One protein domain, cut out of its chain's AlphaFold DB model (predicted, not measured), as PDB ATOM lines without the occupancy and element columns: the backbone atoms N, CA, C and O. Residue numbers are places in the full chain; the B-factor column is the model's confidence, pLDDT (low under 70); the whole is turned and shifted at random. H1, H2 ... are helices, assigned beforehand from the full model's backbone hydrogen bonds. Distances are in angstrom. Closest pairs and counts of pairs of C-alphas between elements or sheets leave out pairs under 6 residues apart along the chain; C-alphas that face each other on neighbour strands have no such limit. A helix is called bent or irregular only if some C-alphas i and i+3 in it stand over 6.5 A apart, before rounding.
ATOM      1  N   ILE A 309     341.164 209.691 295.454       83.00
ATOM      2  CA  ILE A 309     342.601 209.632 295.751       83.00
ATOM      3  C   ILE A 309     343.181 211.049 295.814       83.00
ATOM      4  O   ILE A 309     343.841 211.377 296.796       83.00
ATOM      5  N   ASP A 310     342.864 211.922 294.854       84.19
ATOM      6  CA  ASP A 310     343.290 213.332 294.874       84.19
ATOM      7  C   ASP A 310     342.734 214.081 296.092       84.19
ATOM      8  O   ASP A 310     343.421 214.911 296.685       84.19
ATOM      9  N   LEU A 311     341.496 213.774 296.494       88.44
ATOM     10  CA  LEU A 311     340.885 214.294 297.718       88.44
ATOM     11  C   LEU A 311     341.597 213.760 298.973       88.44
ATOM     12  O   LEU A 311     341.844 214.522 299.905       88.44
ATOM     13  N   SER A 312     341.984 212.479 298.981       88.94
ATOM     14  CA  SER A 312     342.741 211.867 300.083       88.94
ATOM     15  C   SER A 312     344.144 212.471 300.226       88.94
ATOM     16  O   SER A 312     344.575 212.768 301.337       88.94
ATOM     17  N   LEU A 313     344.829 212.708 299.102       86.56
ATOM     18  CA  LEU A 313     346.118 213.400 299.039       86.56
ATOM     19  C   LEU A 313     345.986 214.869 299.465       86.56
ATOM     20  O   LEU A 313     346.796 215.360 300.247       86.56
ATOM     21  N   ALA A 314     344.947 215.574 299.012       86.94
ATOM     22  CA  ALA A 314     344.697 216.956 299.416       86.94
ATOM     23  C   ALA A 314     344.450 217.089 300.930       86.94
ATOM     24  O   ALA A 314     344.954 218.039 301.534       86.94
ATOM     25  N   GLN A 315     343.736 216.132 301.536       88.38
ATOM     26  CA  GLN A 315     343.537 216.069 302.984       88.38
ATOM     27  C   GLN A 315     344.856 215.785 303.718       88.38
ATOM     28  O   GLN A 315     345.235 216.585 304.566       88.38
ATOM     29  N   LEU A 316     345.611 214.748 303.318       88.88
ATOM     30  CA  LEU A 316     346.950 214.443 303.854       88.88
ATOM     31  C   LEU A 316     347.862 215.682 303.851       88.88
ATOM     32  O   LEU A 316     348.567 215.948 304.819       88.88
ATOM     33  N   ASN A 317     347.838 216.455 302.764       87.88
ATOM     34  CA  ASN A 317     348.657 217.655 302.621       87.88
ATOM     35  C   ASN A 317     348.205 218.798 303.546       87.88
ATOM     36  O   ASN A 317     349.036 219.604 303.960       87.88
ATOM     37  N   GLN A 318     346.907 218.907 303.850       88.94
ATOM     38  CA  GLN A 318     346.405 219.863 304.840       88.94
ATOM     39  C   GLN A 318     346.788 219.432 306.257       88.94
ATOM     40  O   GLN A 318     347.365 220.230 306.990       88.94
ATOM     41  N   ASP A 319     346.542 218.166 306.586       88.94
ATOM     42  CA  ASP A 319     346.897 217.541 307.861       88.94
ATOM     43  C   ASP A 319     348.400 217.734 308.163       88.94
ATOM     44  O   ASP A 319     348.784 218.172 309.251       88.94
ATOM     45  N   PHE A 320     349.256 217.521 307.152       90.44
ATOM     46  CA  PHE A 320     350.700 217.724 307.251       90.44
ATOM     47  C   PHE A 320     351.092 219.181 307.516       90.44
ATOM     48  O   PHE A 320     351.938 219.424 308.374       90.44
ATOM     49  N   ARG A 321     350.493 220.159 306.818       88.06
ATOM     50  CA  ARG A 321     350.767 221.589 307.067       88.06
ATOM     51  C   ARG A 321     350.461 221.960 308.515       88.06
ATOM     52  O   ARG A 321     351.310 222.540 309.191       88.06
ATOM     53  N   ASP A 322     349.293 221.551 309.004       87.44
ATOM     54  CA  ASP A 322     348.880 221.775 310.389       87.44
ATOM     55  C   ASP A 322     349.853 221.101 311.383       87.44
ATOM     56  O   ASP A 322     350.148 221.649 312.449       87.44
ATOM     57  N   ASP A 323     350.392 219.924 311.047       87.50
ATOM     58  CA  ASP A 323     351.374 219.222 311.874       87.50
ATOM     59  C   ASP A 323     352.781 219.836 311.849       87.50
ATOM     60  O   ASP A 323     353.407 219.887 312.912       87.50
ATOM     61  N   VAL A 324     353.272 220.344 310.712       86.56
ATOM     62  CA  VAL A 324     354.563 221.061 310.623       86.56
ATOM     63  C   VAL A 324     354.496 222.381 311.396       86.56
ATOM     64  O   VAL A 324     355.410 222.686 312.170       86.56
ATOM     65  N   GLN A 325     353.373 223.105 311.318       83.31
ATOM     66  CA  GLN A 325     353.109 224.268 312.175       83.31
ATOM     67  C   GLN A 325     353.172 223.908 313.668       83.31
ATOM     68  O   GLN A 325     353.707 224.669 314.475       83.31
ATOM     69  N   ARG A 326     352.697 222.716 314.055       81.44
ATOM     70  CA  ARG A 326     352.828 222.200 315.429       81.44
ATOM     71  C   ARG A 326     354.263 221.769 315.783       81.44
ATOM     72  O   ARG A 326     354.673 221.988 316.921       81.44
ATOM     73  N   VAL A 327     355.050 221.214 314.851       73.25
ATOM     74  CA  VAL A 327     356.488 220.899 315.055       73.25
ATOM     75  C   VAL A 327     357.291 222.161 315.358       73.25
ATOM     76  O   VAL A 327     358.123 222.165 316.265       73.25
ATOM     77  N   ARG A 328     356.997 223.268 314.667       66.81
ATOM     78  CA  ARG A 328     357.606 224.578 314.935       66.81
ATOM     79  C   ARG A 328     357.412 225.042 316.388       66.81
ATOM     80  O   ARG A 328     358.283 225.724 316.922       66.81
ATOM     81  N   LEU A 329     356.306 224.655 317.029       61.62
ATOM     82  CA  LEU A 329     355.965 225.011 318.413       61.62
ATOM     83  C   LEU A 329     356.481 224.008 319.466       61.62
ATOM     84  O   LEU A 329     356.462 224.325 320.655       61.62
ATOM     85  N   SER A 330     356.915 222.805 319.070       68.19
ATOM     86  CA  SER A 330     357.372 221.757 319.994       68.19
ATOM     87  C   SER A 330     358.372 220.802 319.337       68.19
ATOM     88  O   SER A 330     358.007 219.947 318.525       68.19
ATOM     89  N   SER A 331     359.637 220.886 319.760       62.03
ATOM     90  CA  SER A 331     360.745 220.051 319.267       62.03
ATOM     91  C   SER A 331     360.574 218.550 319.531       62.03
ATOM     92  O   SER A 331     361.189 217.732 318.856       62.03
ATOM     93  N   ASN A 332     359.690 218.153 320.451       64.69
ATOM     94  CA  ASN A 332     359.394 216.741 320.716       64.69
ATOM     95  C   ASN A 332     358.591 216.062 319.585       64.69
ATOM     96  O   ASN A 332     358.410 214.845 319.611       64.69
ATOM     97  N   ARG A 333     358.075 216.828 318.614       71.31
ATOM     98  CA  ARG A 333     357.244 216.321 317.505       71.31
ATOM     99  C   ARG A 333     358.063 215.808 316.316       71.31
ATOM    100  O   ARG A 333     357.562 214.969 315.571       71.31
ATOM    101  N   TYR A 334     359.305 216.274 316.159       81.50
ATOM    102  CA  TYR A 334     360.285 215.717 315.223       81.50
ATOM    103  C   TYR A 334     361.707 215.882 315.787       81.50
ATOM    104  O   TYR A 334     362.120 217.020 316.021       81.50
ATOM    105  N   PRO A 335     362.451 214.790 316.043       74.06
ATOM    106  CA  PRO A 335     363.737 214.873 316.721       74.06
ATOM    107  C   PRO A 335     364.811 215.471 315.808       74.06
ATOM    108  O   PRO A 335     365.033 215.005 314.689       74.06
ATOM    109  N   ASP A 336     365.523 216.467 316.329       72.06
ATOM    110  CA  ASP A 336     366.695 217.068 315.690       72.06
ATOM    111  C   ASP A 336     367.937 216.184 315.900       72.06
ATOM    112  O   ASP A 336     368.876 216.534 316.607       72.06
ATOM    113  N   THR A 337     367.884 214.953 315.383       67.62
ATOM    114  CA  THR A 337     368.968 213.966 315.509       67.62
ATOM    115  C   THR A 337     369.265 213.296 314.165       67.62
ATOM    116  O   THR A 337     368.608 213.538 313.144       67.62
ATOM    117  N   CYS A 338     370.297 212.455 314.126       61.09
ATOM    118  CA  CYS A 338     370.582 211.561 312.996       61.09
ATOM    119  C   CYS A 338     369.997 210.154 313.200       61.09
ATOM    120  O   CYS A 338     370.111 209.303 312.326       61.09
ATOM    121  N   ASN A 339     369.369 209.900 314.351       67.12
ATOM    122  CA  ASN A 339     368.927 208.573 314.743       67.12
ATOM    123  C   ASN A 339     367.600 208.209 314.059       67.12
ATOM    124  O   ASN A 339     366.529 208.705 314.425       67.12
ATOM    125  N   PHE A 340     367.671 207.314 313.075       71.19
ATOM    126  CA  PHE A 340     366.501 206.835 312.344       71.19
ATOM    127  C   PHE A 340     365.467 206.176 313.273       71.19
ATOM    128  O   PHE A 340     364.274 206.427 313.121       71.19
ATOM    129  N   ASP A 341     365.894 205.439 314.304       72.06
ATOM    130  CA  ASP A 341     364.991 204.805 315.279       72.06
ATOM    131  C   ASP A 341     364.242 205.813 316.165       72.06
ATOM    132  O   ASP A 341     363.211 205.480 316.754       72.06
ATOM    133  N   GLU A 342     364.762 207.028 316.340       74.31
ATOM    134  CA  GLU A 342     364.062 208.121 317.026       74.31
ATOM    135  C   GLU A 342     363.109 208.831 316.067       74.31
ATOM    136  O   GLU A 342     361.936 209.014 316.400       74.31
ATOM    137  N   LYS A 343     363.565 209.142 314.847       78.81
ATOM    138  CA  LYS A 343     362.713 209.706 313.790       78.81
ATOM    139  C   LYS A 343     361.515 208.808 313.501       78.81
ATOM    140  O   LYS A 343     360.394 209.307 313.492       78.81
ATOM    141  N   ALA A 344     361.704 207.493 313.403       81.19
ATOM    142  CA  ALA A 344     360.646 206.508 313.178       81.19
ATOM    143  C   ALA A 344     359.597 206.427 314.308       81.19
ATOM    144  O   ALA A 344     358.509 205.881 314.108       81.19
ATOM    145  N   LYS A 345     359.883 206.972 315.499       83.31
ATOM    146  CA  LYS A 345     358.910 207.109 316.601       83.31
ATOM    147  C   LYS A 345     358.127 208.422 316.542       83.31
ATOM    148  O   LYS A 345     357.101 208.524 317.208       83.31
ATOM    149  N   SER A 346     358.584 209.405 315.765       84.94
ATOM    150  CA  SER A 346     357.907 210.696 315.620       84.94
ATOM    151  C   SER A 346     356.573 210.569 314.882       84.94
ATOM    152  O   SER A 346     356.406 209.751 313.976       84.94
ATOM    153  N   GLU A 347     355.626 211.426 315.254       84.25
ATOM    154  CA  GLU A 347     354.303 211.503 314.631       84.25
ATOM    155  C   GLU A 347     354.414 211.865 313.143       84.25
ATOM    156  O   GLU A 347     353.813 211.201 312.306       84.25
ATOM    157  N   ILE A 348     355.287 212.822 312.799       88.19
ATOM    158  CA  ILE A 348     355.566 213.211 311.408       88.19
ATOM    159  C   ILE A 348     356.041 212.021 310.566       88.19
ATOM    160  O   ILE A 348     355.560 211.809 309.451       88.19
ATOM    161  N   TYR A 349     356.973 211.217 311.085       87.69
ATOM    162  CA  TYR A 349     357.471 210.081 310.321       87.69
ATOM    163  C   TYR A 349     356.368 209.045 310.092       87.69
ATOM    164  O   TYR A 349     356.119 208.655 308.954       87.69
ATOM    165  N   ARG A 350     355.670 208.632 311.156       85.62
ATOM    166  CA  ARG A 350     354.665 207.556 311.092       85.62
ATOM    167  C   ARG A 350     353.417 207.955 310.301       85.62
ATOM    168  O   ARG A 350     352.835 207.112 309.626       85.62
ATOM    169  N   CYS A 351     353.013 209.223 310.363       85.12
ATOM    170  CA  CYS A 351     351.806 209.715 309.698       85.12
ATOM    171  C   CYS A 351     352.026 210.185 308.253       85.12
ATOM    172  O   CYS A 351     351.035 210.284 307.528       85.12
ATOM    173  N   TYR A 352     353.268 210.458 307.823       89.69
ATOM    174  CA  TYR A 352     353.553 211.041 306.501       89.69
ATOM    175  C   TYR A 352     354.723 210.374 305.768       89.69
ATOM    176  O   TYR A 352     354.522 209.848 304.677       89.69
ATOM    177  N   ILE A 353     355.928 210.333 306.352       89.62
ATOM    178  CA  ILE A 353     357.118 209.786 305.664       89.62
ATOM    179  C   ILE A 353     356.958 208.281 305.397       89.62
ATOM    180  O   ILE A 353     357.184 207.819 304.281       89.62
ATOM    181  N   GLN A 354     356.483 207.522 306.387       88.31
ATOM    182  CA  GLN A 354     356.237 206.083 306.268       88.31
ATOM    183  C   GLN A 354     355.229 205.753 305.149       88.31
ATOM    184  O   GLN A 354     355.366 204.722 304.493       88.31
ATOM    185  N   LYS A 355     354.266 206.643 304.860       88.12
ATOM    186  CA  LYS A 355     353.289 206.444 303.773       88.12
ATOM    187  C   LYS A 355     353.947 206.400 302.392       88.12
ATOM    188  O   LYS A 355     353.457 205.681 301.530       88.12
ATOM    189  N   VAL A 356     355.059 207.113 302.185       91.38
ATOM    190  CA  VAL A 356     355.828 207.063 300.926       91.38
ATOM    191  C   VAL A 356     356.374 205.648 300.702       91.38
ATOM    192  O   VAL A 356     356.182 205.078 299.630       91.38
ATOM    193  N   ALA A 357     356.963 205.039 301.736       88.62
ATOM    194  CA  ALA A 357     357.455 203.662 301.685       88.62
ATOM    195  C   ALA A 357     356.320 202.624 301.562       88.62
ATOM    196  O   ALA A 357     356.454 201.659 300.813       88.62
ATOM    197  N   GLU A 358     355.182 202.824 302.240       87.00
ATOM    198  CA  GLU A 358     354.007 201.940 302.125       87.00
ATOM    199  C   GLU A 358     353.376 201.968 300.720       87.00
ATOM    200  O   GLU A 358     352.987 200.916 300.207       87.00
ATOM    201  N   LEU A 359     353.314 203.143 300.080       88.31
ATOM    202  CA  LEU A 359     352.863 203.302 298.693       88.31
ATOM    203  C   LEU A 359     353.824 202.610 297.712       88.31
ATOM    204  O   LEU A 359     353.378 201.804 296.898       88.31
ATOM    205  N   ILE A 360     355.136 202.848 297.826       88.94
ATOM    206  CA  ILE A 360     356.153 202.196 296.975       88.94
ATOM    207  C   ILE A 360     356.125 200.673 297.147       88.94
ATOM    208  O   ILE A 360     356.094 199.940 296.162       88.94
ATOM    209  N   GLY A 361     356.058 200.182 298.389       85.31
ATOM    210  CA  GLY A 361     355.951 198.754 298.699       85.31
ATOM    211  C   GLY A 361     354.667 198.080 298.194       85.31
ATOM    212  O   GLY A 361     354.538 196.862 298.315       85.31
ATOM    213  N   SER A 362     353.743 198.864 297.633       82.50
ATOM    214  CA  SER A 362     352.444 198.440 297.103       82.50
ATOM    215  C   SER A 362     352.235 198.848 295.638       82.50
ATOM    216  O   SER A 362     351.094 198.871 295.177       82.50
ATOM    217  N   ASP A 363     353.330 199.147 294.930       82.62
ATOM    218  CA  ASP A 363     353.379 199.500 293.502       82.62
ATOM    219  C   ASP A 363     352.663 200.822 293.138       82.62
ATOM    220  O   ASP A 363     352.205 201.035 292.019       82.62
ATOM    221  N   GLU A 364     352.577 201.754 294.093       85.31
ATOM    222  CA  GLU A 364     351.957 203.077 293.924       85.31
ATOM    223  C   GLU A 364     352.994 204.211 293.873       85.31
ATOM    224  O   GLU A 364     352.879 205.236 294.551       85.31
ATOM    225  N   VAL A 365     354.026 204.020 293.045       90.06
ATOM    226  CA  VAL A 365     355.196 204.913 292.925       90.06
ATOM    227  C   VAL A 365     354.808 206.346 292.522       90.06
ATOM    228  O   VAL A 365     355.311 207.297 293.118       90.06
ATOM    229  N   ASP A 366     353.863 206.523 291.590       89.06
ATOM    230  CA  ASP A 366     353.341 207.852 291.209       89.06
ATOM    231  C   ASP A 366     352.707 208.583 292.408       89.06
ATOM    232  O   ASP A 366     353.031 209.736 292.698       89.06
ATOM    233  N   SER A 367     351.861 207.887 293.175       87.31
ATOM    234  CA  SER A 367     351.243 208.460 294.376       87.31
ATOM    235  C   SER A 367     352.285 208.764 295.458       87.31
ATOM    236  O   SER A 367     352.184 209.792 296.125       87.31
ATOM    237  N   ALA A 368     353.307 207.917 295.615       92.00
ATOM    238  CA  ALA A 368     354.399 208.132 296.562       92.00
ATOM    239  C   ALA A 368     355.220 209.388 296.230       92.00
ATOM    240  O   ALA A 368     355.473 210.206 297.118       92.00
ATOM    241  N   GLY A 369     355.570 209.580 294.953       93.94
ATOM    242  CA  GLY A 369     356.261 210.780 294.485       93.94
ATOM    243  C   GLY A 369     355.421 212.045 294.681       93.94
ATOM    244  O   GLY A 369     355.912 213.033 295.228       93.94
ATOM    245  N   ARG A 370     354.117 211.997 294.359       91.62
ATOM    246  CA  ARG A 370     353.182 213.110 294.619       91.62
ATOM    247  C   ARG A 370     353.113 213.468 296.103       91.62
ATOM    248  O   ARG A 370     353.104 214.652 296.432       91.62
ATOM    249  N   VAL A 371     353.061 212.485 297.008       92.19
ATOM    250  CA  VAL A 371     353.135 212.747 298.458       92.19
ATOM    251  C   VAL A 371     354.445 213.462 298.783       92.19
ATOM    252  O   VAL A 371     354.413 214.545 299.360       92.19
ATOM    253  N   LEU A 372     355.580 212.907 298.359       94.50
ATOM    254  CA  LEU A 372     356.908 213.424 298.679       94.50
ATOM    255  C   LEU A 372     357.117 214.881 298.204       94.50
ATOM    256  O   LEU A 372     357.560 215.714 298.998       94.50
ATOM    257  N   ILE A 373     356.681 215.227 296.984       94.69
ATOM    258  CA  ILE A 373     356.658 216.613 296.472       94.69
ATOM    259  C   ILE A 373     355.831 217.537 297.378       94.69
ATOM    260  O   ILE A 373     356.271 218.630 297.744       94.69
ATOM    261  N   ASN A 374     354.630 217.108 297.770       91.88
ATOM    262  CA  ASN A 374     353.746 217.922 298.603       91.88
ATOM    263  C   ASN A 374     354.284 218.128 300.029       91.88
ATOM    264  O   ASN A 374     354.084 219.209 300.593       91.88
ATOM    265  N   LEU A 375     354.983 217.139 300.602       93.12
ATOM    266  CA  LEU A 375     355.658 217.272 301.898       93.12
ATOM    267  C   LEU A 375     356.789 218.312 301.823       93.12
ATOM    268  O   LEU A 375     356.856 219.212 302.664       93.12
ATOM    269  N   ALA A 376     357.644 218.241 300.796       92.50
ATOM    270  CA  ALA A 376     358.739 219.196 300.606       92.50
ATOM    271  C   ALA A 376     358.220 220.631 300.417       92.50
ATOM    272  O   ALA A 376     358.612 221.524 301.167       92.50
ATOM    273  N   ASN A 377     357.255 220.839 299.516       91.44
ATOM    274  CA  ASN A 377     356.648 222.155 299.287       91.44
ATOM    275  C   ASN A 377     355.933 222.711 300.530       91.44
ATOM    276  O   ASN A 377     356.020 223.903 300.820       91.44
ATOM    277  N   SER A 378     355.250 221.863 301.305       89.56
ATOM    278  CA  SER A 378     354.598 222.291 302.551       89.56
ATOM    279  C   SER A 378     355.614 222.691 303.627       89.56
ATOM    280  O   SER A 378     355.400 223.679 304.323       89.56
ATOM    281  N   THR A 379     356.742 221.982 303.722       88.94
ATOM    282  CA  THR A 379     357.832 222.315 304.656       88.94
ATOM    283  C   THR A 379     358.550 223.605 304.241       88.94
ATOM    284  O   THR A 379     358.793 224.464 305.086       88.94
ATOM    285  N   LEU A 380     358.814 223.795 302.942       87.50
ATOM    286  CA  LEU A 380     359.402 225.023 302.393       87.50
ATOM    287  C   LEU A 380     358.529 226.256 302.664       87.50
ATOM    288  O   LEU A 380     359.043 227.304 303.051       87.50
ATOM    289  N   ASN A 381     357.208 226.131 302.496       85.81
ATOM    290  CA  ASN A 381     356.274 227.217 302.795       85.81
ATOM    291  C   ASN A 381     356.348 227.643 304.268       85.81
ATOM    292  O   ASN A 381     356.350 228.838 304.552       85.81
ATOM    293  N   GLU A 382     356.467 226.697 305.201       81.69
ATOM    294  CA  GLU A 382     356.617 227.016 306.624       81.69
ATOM    295  C   GLU A 382     357.950 227.715 306.930       81.69
ATOM    296  O   GLU A 382     357.943 228.712 307.654       81.69
ATOM    297  N   ILE A 383     359.061 227.278 306.316       80.12
ATOM    298  CA  ILE A 383     360.374 227.951 306.411       80.12
ATOM    299  C   ILE A 383     360.272 229.410 305.934       80.12
ATOM    300  O   ILE A 383     360.678 230.319 306.652       80.12
ATOM    301  N   ASN A 384     359.644 229.640 304.776       76.50
ATOM    302  CA  ASN A 384     359.512 230.959 304.146       76.50
ATOM    303  C   ASN A 384     358.686 231.974 304.968       76.50
ATOM    304  O   ASN A 384     358.780 233.180 304.745       76.50
ATOM    305  N   THR A 385     357.825 231.527 305.890       73.00
ATOM    306  CA  THR A 385     356.903 232.456 306.570       73.00
ATOM    307  C   THR A 385     357.539 233.241 307.717       73.00
ATOM    308  O   THR A 385     357.275 234.440 307.832       73.00
ATOM    309  N   GLN A 386     358.294 232.599 308.620       59.91
ATOM    310  CA  GLN A 386     358.754 233.205 309.883       59.91
ATOM    311  C   GLN A 386     359.958 232.466 310.512       59.91
ATOM    312  O   GLN A 386     360.215 231.303 310.227       59.91
ATOM    313  N   ARG A 387     360.655 233.132 311.454       59.59
ATOM    314  CA  ARG A 387     361.904 232.654 312.094       59.59
ATOM    315  C   ARG A 387     361.886 231.197 312.600       59.59
ATOM    316  O   ARG A 387     360.905 230.716 313.173       59.59
ATOM    317  N   HIS A 388     363.064 230.593 312.431       61.56
ATOM    318  CA  HIS A 388     363.387 229.167 312.332       61.56
ATOM    319  C   HIS A 388     363.055 228.273 313.538       61.56
ATOM    320  O   HIS A 388     363.114 228.690 314.695       61.56
ATOM    321  N   SER A 389     362.844 226.987 313.240       71.19
ATOM    322  CA  SER A 389     362.950 225.860 314.175       71.19
ATOM    323  C   SER A 389     363.912 224.830 313.577       71.19
ATOM    324  O   SER A 389     363.712 224.413 312.434       71.19
ATOM    325  N   MET A 390     364.938 224.406 314.328       73.88
ATOM    326  CA  MET A 390     365.941 223.454 313.818       73.88
ATOM    327  C   MET A 390     365.303 222.130 313.374       73.88
ATOM    328  O   MET A 390     365.642 221.610 312.317       73.88
ATOM    329  N   CYS A 391     364.274 221.663 314.089       78.31
ATOM    330  CA  CYS A 391     363.495 220.473 313.738       78.31
ATOM    331  C   CYS A 391     362.833 220.557 312.348       78.31
ATOM    332  O   CYS A 391     362.700 219.536 311.677       78.31
ATOM    333  N   VAL A 392     362.412 221.752 311.910       81.81
ATOM    334  CA  VAL A 392     361.782 221.959 310.589       81.81
ATOM    335  C   VAL A 392     362.841 221.947 309.487       81.81
ATOM    336  O   VAL A 392     362.647 221.287 308.469       81.81
ATOM    337  N   ASN A 393     363.996 222.579 309.720       79.44
ATOM    338  CA  ASN A 393     365.139 222.478 308.810       79.44
ATOM    339  C   ASN A 393     365.616 221.018 308.696       79.44
ATOM    340  O   ASN A 393     365.853 220.536 307.591       79.44
ATOM    341  N   ARG A 394     365.688 220.279 309.815       80.12
ATOM    342  CA  ARG A 394     366.066 218.858 309.826       80.12
ATOM    343  C   ARG A 394     365.114 218.009 308.984       80.12
ATOM    344  O   ARG A 394     365.584 217.280 308.117       80.12
ATOM    345  N   LEU A 395     363.803 218.183 309.176       85.06
ATOM    346  CA  LEU A 395     362.766 217.542 308.363       85.06
ATOM    347  C   LEU A 395     362.929 217.855 306.866       85.06
ATOM    348  O   LEU A 395     362.780 216.963 306.037       85.06
ATOM    349  N   PHE A 396     363.267 219.096 306.511       86.31
ATOM    350  CA  PHE A 396     363.469 219.492 305.117       86.31
ATOM    351  C   PHE A 396     364.667 218.783 304.464       86.31
ATOM    352  O   PHE A 396     364.552 218.306 303.337       86.31
ATOM    353  N   HIS A 397     365.778 218.615 305.191       80.00
ATOM    354  CA  HIS A 397     366.918 217.818 304.716       80.00
ATOM    355  C   HIS A 397     366.596 216.322 304.599       80.00
ATOM    356  O   HIS A 397     367.045 215.673 303.658       80.00
ATOM    357  N   ASP A 398     365.797 215.758 305.510       83.81
ATOM    358  CA  ASP A 398     365.352 214.364 305.385       83.81
ATOM    359  C   ASP A 398     364.464 214.161 304.140       83.81
ATOM    360  O   ASP A 398     364.551 213.129 303.476       83.81
ATOM    361  N   LEU A 399     363.663 215.167 303.765       89.94
ATOM    362  CA  LEU A 399     362.893 215.162 302.515       89.94
ATOM    363  C   LEU A 399     363.798 215.274 301.273       89.94
ATOM    364  O   LEU A 399     363.563 214.551 300.308       89.94
ATOM    365  N   GLU A 400     364.868 216.081 301.298       87.50
ATOM    366  CA  GLU A 400     365.892 216.096 300.231       87.50
ATOM    367  C   GLU A 400     366.560 214.721 300.048       87.50
ATOM    368  O   GLU A 400     366.716 214.256 298.914       87.50
ATOM    369  N   ARG A 401     366.914 214.025 301.139       85.62
ATOM    370  CA  ARG A 401     367.485 212.665 301.062       85.62
ATOM    371  C   ARG A 401     366.512 211.681 300.417       85.62
ATOM    372  O   ARG A 401     366.912 210.901 299.554       85.62
ATOM    373  N   LEU A 402     365.227 211.761 300.766       90.38
ATOM    374  CA  LEU A 402     364.183 210.934 300.159       90.38
ATOM    375  C   LEU A 402     363.989 211.240 298.666       90.38
ATOM    376  O   LEU A 402     363.862 210.297 297.889       90.38
ATOM    377  N   PHE A 403     364.029 212.509 298.240       91.81
ATOM    378  CA  PHE A 403     364.041 212.872 296.813       91.81
ATOM    379  C   PHE A 403     365.246 212.259 296.093       91.81
ATOM    380  O   PHE A 403     365.086 211.614 295.061       91.81
ATOM    381  N   THR A 404     366.441 212.420 296.667       89.06
ATOM    382  CA  THR A 404     367.706 211.907 296.118       89.06
ATOM    383  C   THR A 404     367.650 210.386 295.936       89.06
ATOM    384  O   THR A 404     367.973 209.871 294.866       89.06
ATOM    385  N   CYS A 405     367.150 209.663 296.943       90.00
ATOM    386  CA  CYS A 405     366.926 208.220 296.870       90.00
ATOM    387  C   CYS A 405     365.872 207.838 295.821       90.00
ATOM    388  O   CYS A 405     366.045 206.843 295.118       90.00
ATOM    389  N   PHE A 406     364.778 208.598 295.712       93.06
ATOM    390  CA  PHE A 406     363.684 208.310 294.782       93.06
ATOM    391  C   PHE A 406     364.137 208.475 293.326       93.06
ATOM    392  O   PHE A 406     363.972 207.557 292.524       93.06
ATOM    393  N   ILE A 407     364.769 209.608 293.000       90.81
ATOM    394  CA  ILE A 407     365.227 209.962 291.645       90.81
ATOM    395  C   ILE A 407     366.298 208.986 291.124       90.81
ATOM    396  O   ILE A 407     366.316 208.671 289.932       90.81
ATOM    397  N   ALA A 408     367.154 208.466 292.012       86.88
ATOM    398  CA  ALA A 408     368.184 207.475 291.682       86.88
ATOM    399  C   ALA A 408     367.666 206.025 291.546       86.88
ATOM    400  O   ALA A 408     368.437 205.137 291.167       86.88
ATOM    401  N   THR A 409     366.399 205.766 291.891       88.00
ATOM    402  CA  THR A 409     365.831 204.404 291.981       88.00
ATOM    403  C   THR A 409     364.661 204.179 291.028       88.00
ATOM    404  O   THR A 409     364.576 203.119 290.413       88.00
ATOM    405  N   PHE A 410     363.753 205.149 290.901       89.56
ATOM    406  CA  PHE A 410     362.520 205.010 290.122       89.56
ATOM    407  C   PHE A 410     362.596 205.767 288.797       89.56
ATOM    408  O   PHE A 410     363.275 206.784 288.696       89.56
ATOM    409  N   LYS A 411     361.872 205.269 287.789       87.50
ATOM    410  CA  LYS A 411     361.811 205.816 286.423       87.50
ATOM    411  C   LYS A 411     360.397 206.301 286.070       87.50
ATOM    412  O   LYS A 411     359.447 206.056 286.813       87.50
ATOM    413  N   GLY A 412     360.257 206.926 284.900       87.81
ATOM    414  CA  GLY A 412     358.979 207.400 284.354       87.81
ATOM    415  C   GLY A 412     358.614 208.816 284.807       87.81
ATOM    416  O   GLY A 412     359.357 209.437 285.558       87.81
ATOM    417  N   GLN A 413     357.460 209.324 284.359       89.56
ATOM    418  CA  GLN A 413     357.093 210.744 284.484       89.56
ATOM    419  C   GLN A 413     357.234 211.312 285.906       89.56
ATOM    420  O   GLN A 413     357.767 212.402 286.076       89.56
ATOM    421  N   ILE A 414     356.845 210.558 286.942       93.06
ATOM    422  CA  ILE A 414     356.939 211.027 288.332       93.06
ATOM    423  C   ILE A 414     358.387 211.300 288.789       93.06
ATOM    424  O   ILE A 414     358.603 212.135 289.664       93.06
ATOM    425  N   ARG A 415     359.391 210.635 288.199       92.50
ATOM    426  CA  ARG A 415     360.812 210.940 288.437       92.50
ATOM    427  C   ARG A 415     361.133 212.347 287.943       92.50
ATOM    428  O   ARG A 415     361.703 213.132 288.692       92.50
ATOM    429  N   GLU A 416     360.725 212.663 286.718       91.19
ATOM    430  CA  GLU A 416     360.961 213.967 286.094       91.19
ATOM    431  C   GLU A 416     360.163 215.075 286.801       91.19
ATOM    432  O   GLU A 416     360.704 216.146 287.063       91.19
ATOM    433  N   ASP A 417     358.933 214.787 287.246       93.44
ATOM    434  CA  ASP A 417     358.147 215.688 288.102       93.44
ATOM    435  C   ASP A 417     358.871 215.990 289.437       93.44
ATOM    436  O   ASP A 417     358.838 217.123 289.924       93.44
ATOM    437  N   LEU A 418     359.555 215.000 290.035       94.06
ATOM    438  CA  LEU A 418     360.386 215.196 291.233       94.06
ATOM    439  C   LEU A 418     361.655 216.010 290.949       94.06
ATOM    440  O   LEU A 418     362.036 216.836 291.780       94.06
ATOM    441  N   VAL A 419     362.305 215.788 289.804       90.69
ATOM    442  CA  VAL A 419     363.468 216.576 289.369       90.69
ATOM    443  C   VAL A 419     363.057 218.031 289.151       90.69
ATOM    444  O   VAL A 419     363.705 218.926 289.688       90.69
ATOM    445  N   GLN A 420     361.936 218.285 288.469       91.31
ATOM    446  CA  GLN A 420     361.408 219.637 288.289       91.31
ATOM    447  C   GLN A 420     361.051 220.286 289.633       91.31
ATOM    448  O   GLN A 420     361.455 221.419 289.890       91.31
ATOM    449  N   ALA A 421     360.391 219.561 290.542       92.56
ATOM    450  CA  ALA A 421     360.113 220.069 291.886       92.56
ATOM    451  C   ALA A 421     361.401 220.404 292.668       92.56
ATOM    452  O   ALA A 421     361.436 221.401 293.388       92.56
ATOM    453  N   ALA A 422     362.477 219.624 292.510       89.44
ATOM    454  CA  ALA A 422     363.785 219.926 293.092       89.44
ATOM    455  C   ALA A 422     364.422 221.193 292.481       89.44
ATOM    456  O   ALA A 422     364.975 222.007 293.225       89.44
ATOM    457  N   ILE A 423     364.303 221.399 291.161       86.38
ATOM    458  CA  ILE A 423     364.733 222.634 290.476       86.38
ATOM    459  C   ILE A 423     363.964 223.839 291.033       86.38
ATOM    460  O   ILE A 423     364.586 224.834 291.413       86.38
ATOM    461  N   ASP A 424     362.639 223.738 291.137       88.38
ATOM    462  CA  ASP A 424     361.763 224.815 291.612       88.38
ATOM    463  C   ASP A 424     362.067 225.185 293.073       88.38
ATOM    464  O   ASP A 424     362.253 226.361 293.401       88.38
ATOM    465  N   ILE A 425     362.204 224.186 293.955       87.62
ATOM    466  CA  ILE A 425     362.572 224.367 295.369       87.62
ATOM    467  C   ILE A 425     363.963 225.011 295.501       87.62
ATOM    468  O   ILE A 425     364.143 225.961 296.274       87.62
ATOM    469  N   ASN A 426     364.954 224.545 294.735       82.44
ATOM    470  CA  ASN A 426     366.285 225.152 294.723       82.44
ATOM    471  C   ASN A 426     366.219 226.604 294.206       82.44
ATOM    472  O   ASN A 426     366.819 227.500 294.797       82.44
ATOM    473  N   GLY A 427     365.436 226.872 293.158       81.31
ATOM    474  CA  GLY A 427     365.214 228.208 292.601       81.31
ATOM    475  C   GLY A 427     364.569 229.187 293.587       81.31
ATOM    476  O   GLY A 427     365.034 230.320 293.718       81.31
ATOM    477  N   ILE A 428     363.555 228.750 294.340       83.12
ATOM    478  CA  ILE A 428     362.927 229.547 295.408       83.12
ATOM    479  C   ILE A 428     363.950 229.850 296.510       83.12
ATOM    480  O   ILE A 428     364.133 231.010 296.888       83.12
ATOM    481  N   THR A 429     364.674 228.832 296.985       78.38
ATOM    482  CA  THR A 429     365.637 228.980 298.090       78.38
ATOM    483  C   THR A 429     366.893 229.773 297.719       78.38
ATOM    484  O   THR A 429     367.529 230.337 298.610       78.38
ATOM    485  N   ARG A 430     367.245 229.919 296.430       72.94
ATOM    486  CA  ARG A 430     368.283 230.874 295.975       72.94
ATOM    487  C   ARG A 430     367.950 232.324 296.330       72.94
ATOM    488  O   ARG A 430     368.869 233.073 296.642       72.94
ATOM    489  N   ASN A 431     366.668 232.694 296.309       71.56
ATOM    490  CA  ASN A 431     366.197 234.061 296.560       71.56
ATOM    491  C   ASN A 431     365.935 234.361 298.050       71.56
ATOM    492  O   ASN A 431     365.587 235.490 298.390       71.56
ATOM    493  N   MET A 432     366.090 233.367 298.932       73.19
ATOM    494  CA  MET A 432     365.972 233.526 300.385       73.19
ATOM    495  C   MET A 432     367.267 234.084 300.995       73.19
ATOM    496  O   MET A 432     368.370 233.685 300.598       73.19
ATOM    497  N   ASP A 433     367.118 234.990 301.968       59.59
ATOM    498  CA  ASP A 433     368.209 235.747 302.595       59.59
ATOM    499  C   ASP A 433     369.336 234.851 303.135       59.59
ATOM    500  O   ASP A 433     369.105 233.822 303.766       59.59
ATOM    501  N   HIS A 434     370.589 235.293 302.987       50.75
ATOM    502  CA  HIS A 434     371.778 234.558 303.453       50.75
ATOM    503  C   HIS A 434     371.852 234.328 304.978       50.75
ATOM    504  O   HIS A 434     372.743 233.619 305.441       50.75
ATOM    505  N   SER A 435     370.951 234.918 305.772       43.66
ATOM    506  CA  SER A 435     370.793 234.594 307.197       43.66
ATOM    507  C   SER A 435     370.057 233.276 307.444       43.66
ATOM    508  O   SER A 435     370.111 232.759 308.560       43.66
ATOM    509  N   GLU A 436     369.373 232.732 306.435       53.12
ATOM    510  CA  GLU A 436     368.808 231.390 306.494       53.12
ATOM    511  C   GLU A 436     369.933 230.364 306.387       53.12
ATOM    512  O   GLU A 436     370.282 229.873 305.310       53.12
ATOM    513  N   VAL A 437     370.498 230.024 307.545       51.59
ATOM    514  CA  VAL A 437     371.265 228.793 307.705       51.59
ATOM    515  C   VAL A 437     370.271 227.634 307.601       51.59
ATOM    516  O   VAL A 437     369.794 227.098 308.606       51.59
ATOM    517  N   PHE A 438     369.955 227.247 306.359       54.44
ATOM    518  CA  PHE A 438     369.713 225.841 306.045       54.44
ATOM    519  C   PHE A 438     370.846 225.091 306.728       54.44
ATOM    520  O   PHE A 438     372.012 225.433 306.510       54.44
ATOM    521  N   ILE A 439     370.495 224.216 307.673       45.66
ATOM    522  CA  ILE A 439     371.478 223.630 308.581       45.66
ATOM    523  C   ILE A 439     372.565 223.023 307.699       45.66
ATOM    524  O   ILE A 439     372.248 222.277 306.772       45.66
ATOM    525  N   THR A 440     373.834 223.340 307.972       44.44
ATOM    526  CA  THR A 440     374.956 222.529 307.488       44.44
ATOM    527  C   THR A 440     374.831 221.187 308.182       44.44
ATOM    528  O   THR A 440     375.271 220.984 309.308       44.44
ATOM    529  N   ALA A 441     373.955 220.399 307.575       39.91
ATOM    530  CA  ALA A 441     373.821 218.977 307.564       39.91
ATOM    531  C   ALA A 441     374.526 218.235 308.714       39.91
ATOM    532  O   ALA A 441     375.340 217.371 308.436       39.91
ATOM    533  N   SER A 442     374.146 218.477 309.978       35.91
ATOM    534  CA  SER A 442     374.593 217.775 311.207       35.91
ATOM    535  C   SER A 442     375.579 216.613 310.959       35.91
ATOM    536  O   SER A 442     375.107 215.543 310.574       35.91
ATOM    537  N   GLU A 443     376.891 216.851 311.101       41.78
ATOM    538  CA  GLU A 443     378.111 216.038 310.827       41.78
ATOM    539  C   GLU A 443     378.019 214.674 310.091       41.78
ATOM    540  O   GLU A 443     378.817 214.398 309.200       41.78
ATOM    541  N   TRP A 444     377.037 213.822 310.397       40.34
ATOM    542  CA  TRP A 444     376.543 212.722 309.545       40.34
ATOM    543  C   TRP A 444     376.206 213.112 308.099       40.34
ATOM    544  O   TRP A 444     376.074 212.233 307.248       40.34
ATOM    545  N   SER A 445     375.986 214.396 307.831       38.88
ATOM    546  CA  SER A 445     375.586 214.898 306.514       38.88
ATOM    547  C   SER A 445     376.420 216.105 306.026       38.88
ATOM    548  O   SER A 445     376.238 216.528 304.892       38.88
ATOM    549  N   ASP A 446     377.417 216.553 306.810       37.41
ATOM    550  CA  ASP A 446     378.607 217.288 306.336       37.41
ATOM    551  C   ASP A 446     379.573 216.336 305.601       37.41
ATOM    552  O   ASP A 446     380.533 216.756 304.953       37.41
ATOM    553  N   LEU A 447     379.292 215.026 305.622       45.28
ATOM    554  CA  LEU A 447     379.464 214.248 304.403       45.28
ATOM    555  C   LEU A 447     378.496 214.783 303.339       45.28
ATOM    556  O   LEU A 447     377.406 214.234 303.178       45.28
ATOM    557  N   ASP A 448     378.942 215.791 302.581       41.19
ATOM    558  CA  ASP A 448     378.430 216.068 301.235       41.19
ATOM    559  C   ASP A 448     378.238 214.720 300.531       41.19
ATOM    560  O   ASP A 448     379.224 213.996 300.336       41.19
ATOM    561  N   SER A 449     376.981 214.344 300.246       49.25
ATOM    562  CA  SER A 449     376.609 212.968 299.897       49.25
ATOM    563  C   SER A 449     377.491 212.461 298.768       49.25
ATOM    564  O   SER A 449     377.379 212.932 297.636       49.25
ATOM    565  N   ILE A 450     378.403 211.563 299.171       52.47
ATOM    566  CA  ILE A 450     379.666 211.156 298.533       52.47
ATOM    567  C   ILE A 450     379.818 211.786 297.142       52.47
ATOM    568  O   ILE A 450     379.195 211.289 296.207       52.47
ATOM    569  N   PRO A 451     380.605 212.868 296.997       55.62
ATOM    570  CA  PRO A 451     380.378 213.929 296.016       55.62
ATOM    571  C   PRO A 451     380.005 213.394 294.631       55.62
ATOM    572  O   PRO A 451     380.873 213.008 293.846       55.62
ATOM    573  N   LEU A 452     378.698 213.376 294.341       62.56
ATOM    574  CA  LEU A 452     378.149 212.857 293.082       62.56
ATOM    575  C   LEU A 452     378.705 213.631 291.872       62.56
ATOM    576  O   LEU A 452     378.930 213.058 290.813       62.56
ATOM    577  N   GLU A 453     379.089 214.893 292.060       56.84
ATOM    578  CA  GLU A 453     379.845 215.682 291.079       56.84
ATOM    579  C   GLU A 453     381.176 215.039 290.624       56.84
ATOM    580  O   GLU A 453     381.537 215.137 289.452       56.84
ATOM    581  N   ASN A 454     381.882 214.314 291.502       57.75
ATOM    582  CA  ASN A 454     383.109 213.585 291.151       57.75
ATOM    583  C   ASN A 454     382.820 212.287 290.381       57.75
ATOM    584  O   ASN A 454     383.706 211.747 289.720       57.75
ATOM    585  N   TYR A 455     381.591 211.773 290.467       56.47
ATOM    586  CA  TYR A 455     381.099 210.708 289.597       56.47
ATOM    587  C   TYR A 455     380.721 211.260 288.210       56.47
ATOM    588  O   TYR A 455     381.017 210.646 287.183       56.47
ATOM    589  N   MET A 456     380.131 212.455 288.175       54.25
ATOM    590  CA  MET A 456     379.660 213.114 286.957       54.25
ATOM    591  C   MET A 456     380.802 213.594 286.051       54.25
ATOM    592  O   MET A 456     380.745 213.362 284.847       54.25
ATOM    593  N   SER A 457     381.882 214.170 286.593       53.25
ATOM    594  CA  SER A 457     383.003 214.689 285.781       53.25
ATOM    595  C   SER A 457     383.718 213.637 284.915       53.25
ATOM    596  O   SER A 457     384.316 213.983 283.900       53.25
ATOM    597  N   ALA A 458     383.623 212.353 285.275       49.09
ATOM    598  CA  ALA A 458     384.142 211.235 284.483       49.09
ATOM    599  C   ALA A 458     383.117 210.636 283.497       49.09
ATOM    600  O   ALA A 458     383.506 209.883 282.606       49.09
ATOM    601  N   THR A 459     381.827 210.940 283.665       47.25
ATOM    602  CA  THR A 459     380.717 210.281 282.951       47.25
ATOM    603  C   THR A 459     380.042 211.221 281.944       47.25
ATOM    604  O   THR A 459     379.627 210.776 280.880       47.25
ATOM    605  N   CYS A 460     380.003 212.530 282.216       43.81
ATOM    606  CA  CYS A 460     379.358 213.533 281.361       43.81
ATOM    607  C   CYS A 460     380.100 213.840 280.047       43.81
ATOM    608  O   CYS A 460     379.518 214.490 279.192       43.81
ATOM    609  N   MET A 461     381.315 213.320 279.816       42.62
ATOM    610  CA  MET A 461     382.036 213.486 278.535       42.62
ATOM    611  C   MET A 461     381.339 212.840 277.311       42.62
ATOM    612  O   MET A 461     381.875 212.895 276.204       42.62
ATOM    613  N   SER A 462     380.185 212.192 277.496       40.69
ATOM    614  CA  SER A 462     379.363 211.576 276.445       40.69
ATOM    615  C   SER A 462     378.009 212.258 276.204       40.69
ATOM    616  O   SER A 462     377.342 211.910 275.229       40.69
ATOM    617  N   TYR A 463     377.607 213.215 277.045       40.19
ATOM    618  CA  TYR A 463     376.404 214.030 276.850       40.19
ATOM    619  C   TYR A 463     376.819 215.426 276.374       40.19
ATOM    620  O   TYR A 463     377.881 215.917 276.745       40.19
ATOM    621  N   HIS A 464     376.018 216.053 275.509       40.97
ATOM    622  CA  HIS A 464     376.344 217.376 274.972       40.97
ATOM    623  C   HIS A 464     376.399 218.422 276.101       40.97
ATOM    624  O   HIS A 464     375.465 218.510 276.897       40.97
ATOM    625  N   ASP A 465     377.489 219.200 276.156       42.81
ATOM    626  CA  ASP A 465     377.803 220.112 277.273       42.81
ATOM    627  C   ASP A 465     376.654 221.089 277.612       42.81
ATOM    628  O   ASP A 465     376.424 221.372 278.792       42.81
ATOM    629  N   ASP A 466     375.900 221.542 276.600       44.00
ATOM    630  CA  ASP A 466     374.904 222.623 276.694       44.00
ATOM    631  C   ASP A 466     373.751 222.361 277.694       44.00
ATOM    632  O   ASP A 466     373.311 223.294 278.368       44.00
ATOM    633  N   ASP A 467     373.271 221.118 277.849       43.72
ATOM    634  CA  ASP A 467     372.158 220.809 278.774       43.72
ATOM    635  C   ASP A 467     372.627 220.648 280.235       43.72
ATOM    636  O   ASP A 467     371.873 220.881 281.188       43.72
ATOM    637  N   SER A 468     373.893 220.265 280.434       46.69
ATOM    638  CA  SER A 468     374.435 219.950 281.762       46.69
ATOM    639  C   SER A 468     374.649 221.196 282.631       46.69
ATOM    640  O   SER A 468     374.347 221.164 283.829       46.69
ATOM    641  N   GLU A 469     375.067 222.324 282.040       47.47
ATOM    642  CA  GLU A 469     375.161 223.610 282.749       47.47
ATOM    643  C   GLU A 469     373.780 224.146 283.169       47.47
ATOM    644  O   GLU A 469     373.667 224.801 284.207       47.47
ATOM    645  N   GLY A 470     372.713 223.829 282.423       50.16
ATOM    646  CA  GLY A 470     371.343 224.229 282.759       50.16
ATOM    647  C   GLY A 470     370.833 223.591 284.055       50.16
ATOM    648  O   GLY A 470     370.307 224.284 284.929       50.16
ATOM    649  N   ILE A 471     371.046 222.280 284.215       50.72
ATOM    650  CA  ILE A 471     370.640 221.523 285.413       50.72
ATOM    651  C   ILE A 471     371.576 221.826 286.598       50.72
ATOM    652  O   ILE A 471     371.123 221.963 287.738       50.72
ATOM    653  N   LEU A 472     372.882 221.976 286.342       53.75
ATOM    654  CA  LEU A 472     373.909 222.167 287.376       53.75
ATOM    655  C   LEU A 472     374.231 223.627 287.702       53.75
ATOM    656  O   LEU A 472     375.000 223.878 288.629       53.75
ATOM    657  N   GLY A 473     373.562 224.594 287.069       50.22
ATOM    658  CA  GLY A 473     373.546 226.007 287.468       50.22
ATOM    659  C   GLY A 473     372.912 226.274 288.847       50.22
ATOM    660  O   GLY A 473     372.551 227.411 289.162       50.22
ATOM    661  N   ALA A 474     372.722 225.235 289.663       53.19
ATOM    662  CA  ALA A 474     372.286 225.283 291.046       53.19
ATOM    663  C   ALA A 474     373.442 225.573 292.006       53.19
ATOM    664  O   ALA A 474     374.556 225.068 291.869       53.19
ATOM    665  N   SER A 475     373.164 226.384 293.028       58.19
ATOM    666  CA  SER A 475     374.144 226.621 294.083       58.19
ATOM    667  C   SER A 475     374.335 225.342 294.893       58.19
ATOM    668  O   SER A 475     373.392 224.871 295.528       58.19
ATOM    669  N   ARG A 476     375.577 224.849 294.940       61.81
ATOM    670  CA  ARG A 476     376.011 223.722 295.789       61.81
ATOM    671  C   ARG A 476     375.715 223.927 297.283       61.81
ATOM    672  O   ARG A 476     375.746 222.979 298.050       61.81
ATOM    673  N   GLN A 477     375.449 225.169 297.694       60.38
ATOM    674  CA  GLN A 477     375.147 225.578 299.071       60.38
ATOM    675  C   GLN A 477     373.636 225.761 299.325       60.38
ATOM    676  O   GLN A 477     373.247 226.425 300.286       60.38
ATOM    677  N   LYS A 478     372.771 225.264 298.434       70.81
ATOM    678  CA  LYS A 478     371.309 225.375 298.540       70.81
ATOM    679  C   LYS A 478     370.665 223.982 298.499       70.81
ATOM    680  O   LYS A 478     371.205 223.087 297.849       70.81
ATOM    681  N   PRO A 479     369.533 223.794 299.196       73.69
ATOM    682  CA  PRO A 479     368.914 222.484 299.357       73.69
ATOM    683  C   PRO A 479     368.409 221.925 298.018       73.69
ATOM    684  O   PRO A 479     368.205 222.657 297.046       73.69
ATOM    685  N   PHE A 480     368.210 220.613 297.990       81.25
ATOM    686  CA  PHE A 480     367.866 219.784 296.827       81.25
ATOM    687  C   PHE A 480     368.957 219.677 295.743       81.25
ATOM    688  O   PHE A 480     368.730 219.035 294.720       81.25
ATOM    689  N   TYR A 481     370.169 220.202 295.966       78.38
ATOM    690  CA  TYR A 481     371.295 220.015 295.036       78.38
ATOM    691  C   TYR A 481     371.645 218.530 294.839       78.38
ATOM    692  O   TYR A 481     371.922 218.103 293.719       78.38
ATOM    693  N   GLN A 482     371.571 217.715 295.897       77.94
ATOM    694  CA  GLN A 482     371.889 216.285 295.800       77.94
ATOM    695  C   GLN A 482     370.843 215.525 294.971       77.94
ATOM    696  O   GLN A 482     371.202 214.649 294.184       77.94
ATOM    697  N   ALA A 483     369.572 215.926 295.069       84.19
ATOM    698  CA  ALA A 483     368.481 215.390 294.261       84.19
ATOM    699  C   ALA A 483     368.667 215.688 292.759       84.19
ATOM    700  O   ALA A 483     368.376 214.830 291.927       84.19
ATOM    701  N   LEU A 484     369.222 216.857 292.415       82.50
ATOM    702  CA  LEU A 484     369.603 217.194 291.036       82.50
ATOM    703  C   LEU A 484     370.799 216.361 290.555       82.50
ATOM    704  O   LEU A 484     370.768 215.834 289.451       82.50
ATOM    705  N   CYS A 485     371.823 216.156 291.386       78.81
ATOM    706  CA  CYS A 485     372.933 215.261 291.035       78.81
ATOM    707  C   CYS A 485     372.473 213.804 290.828       78.81
ATOM    708  O   CYS A 485     373.038 213.088 290.003       78.81
ATOM    709  N   ALA A 486     371.434 213.361 291.545       83.62
ATOM    710  CA  ALA A 486     370.865 212.024 291.401       83.62
ATOM    711  C   ALA A 486     370.128 211.793 290.067       83.62
ATOM    712  O   ALA A 486     370.052 210.646 289.627       83.62
ATOM    713  N   SER A 487     369.625 212.835 289.390       84.25
ATOM    714  CA  SER A 487     368.970 212.676 288.076       84.25
ATOM    715  C   SER A 487     369.953 212.306 286.959       84.25
ATOM    716  O   SER A 487     369.556 211.706 285.958       84.25
ATOM    717  N   LEU A 488     371.238 212.606 287.170       81.12
ATOM    718  CA  LEU A 488     372.353 212.341 286.258       81.12
ATOM    719  C   LEU A 488     373.017 210.972 286.497       81.12
ATOM    720  O   LEU A 488     373.954 210.604 285.789       81.12
ATOM    721  N   ILE A 489     372.557 210.211 287.496       81.12
ATOM    722  CA  ILE A 489     373.006 208.833 287.722       81.12
ATOM    723  C   ILE A 489     372.378 207.940 286.641       81.12
ATOM    724  O   ILE A 489     371.161 207.999 286.450       81.12
ATOM    725  N   PRO A 490     373.167 207.101 285.946       79.94
ATOM    726  CA  PRO A 490     372.638 206.202 284.936       79.94
ATOM    727  C   PRO A 490     371.754 205.114 285.551       79.94
ATOM    728  O   PRO A 490     371.838 204.766 286.738       79.94
TER     729      PRO A 490
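Overview. This is residues 309 to 490 of the 828 residues of the protein "Zinc finger SWIM domain-containing protein 8" of Mizuhopecten yessoensis (UniProt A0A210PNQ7). Five long helices, H1, H3, H4, H5 and H6, form an up-and-down bundle, each running against the one before it in the chain. Short H9 packs on H5 and H6 at one side of the bundle; H7 and H8 lie beyond it in a looser part, where residues 461 to 467 stick out. The printed part has 182 residues with nine named helices, H1 to H9 in order, and no named strand: all helix. It is compact, with a radius of gyration of the C-alphas of 16.3 A and spans of 48 by 40 by 29 A.

Arrangement. H1, residues 309 to 329, touches H4, residues 365 to 385, the same way at a tilt of 35.1 degrees, only just steep; their closest C-alphas, Arg 321 and Ser 378, are 6.0 A apart. H2, residues 340 to 343, is close to but not clearly touching H3, residues 347 to 360; the closest C-alphas, Lys 343 and Tyr 349, are 6.3 A apart. H3 and H4 form a helical hairpin at a shallow tilt of 31 degrees, closest at C-alphas 356 and 368, 4.7 A; H4 touches H3 with residues 365 to 372 alone. H4 and H5, residues 390 to 407, form another at 29 degrees, closest at C-alphas 376 and 399, 6.1 A. H6, residues 413 to 430, touches H4 the same way at a shallow tilt of 10 degrees, closest at C-alphas 366 and 414, 5.6 A. H9, residues 481 to 487, touches H5 the same way at a shallow tilt of 15 degrees; C-alphas 404 and 483 are closest, 4.0 A, and H5 uses residues 400 to 407 alone. H7, residues 452 to 456, touches H9, closest at C-alphas 452 and 485, 6.1 A. H8, residues 465 to 472, only just touches H9, with 3 pairs of C-alphas within 8 A, closest at Ile 471 and Leu 484, 7.2 A. Every O i to N i+4 pair is within hydrogen-bond range in H4, H5, H6, H7 and H9, against 16 of 17 in H1, 6 of 10 in H3 and 2 of 4 in H8; H2 is too short for one.

Along the chain. H1 begins at C-alpha 309 (342.601, 209.632, 295.751) and is 30.5 A long. H3 is 20.0 A and only just irregular, with C-alphas 351 and 354 6.7 A apart. H4 is 30.8 A, H5 26.0 A and H6 25.7 A. H9 ends at C-alpha 487 (368.970, 212.676, 288.076).

Size, cuts and confidence. The C-alphas of Leu 329 and Ser 462 are farthest apart, 49.9 A. The printed part has no cut. The link from H6 to H7, 21 residues, is long. Mean pLDDT of the printed part is 74.8; 56 residues are under 70, among them 433 to 477.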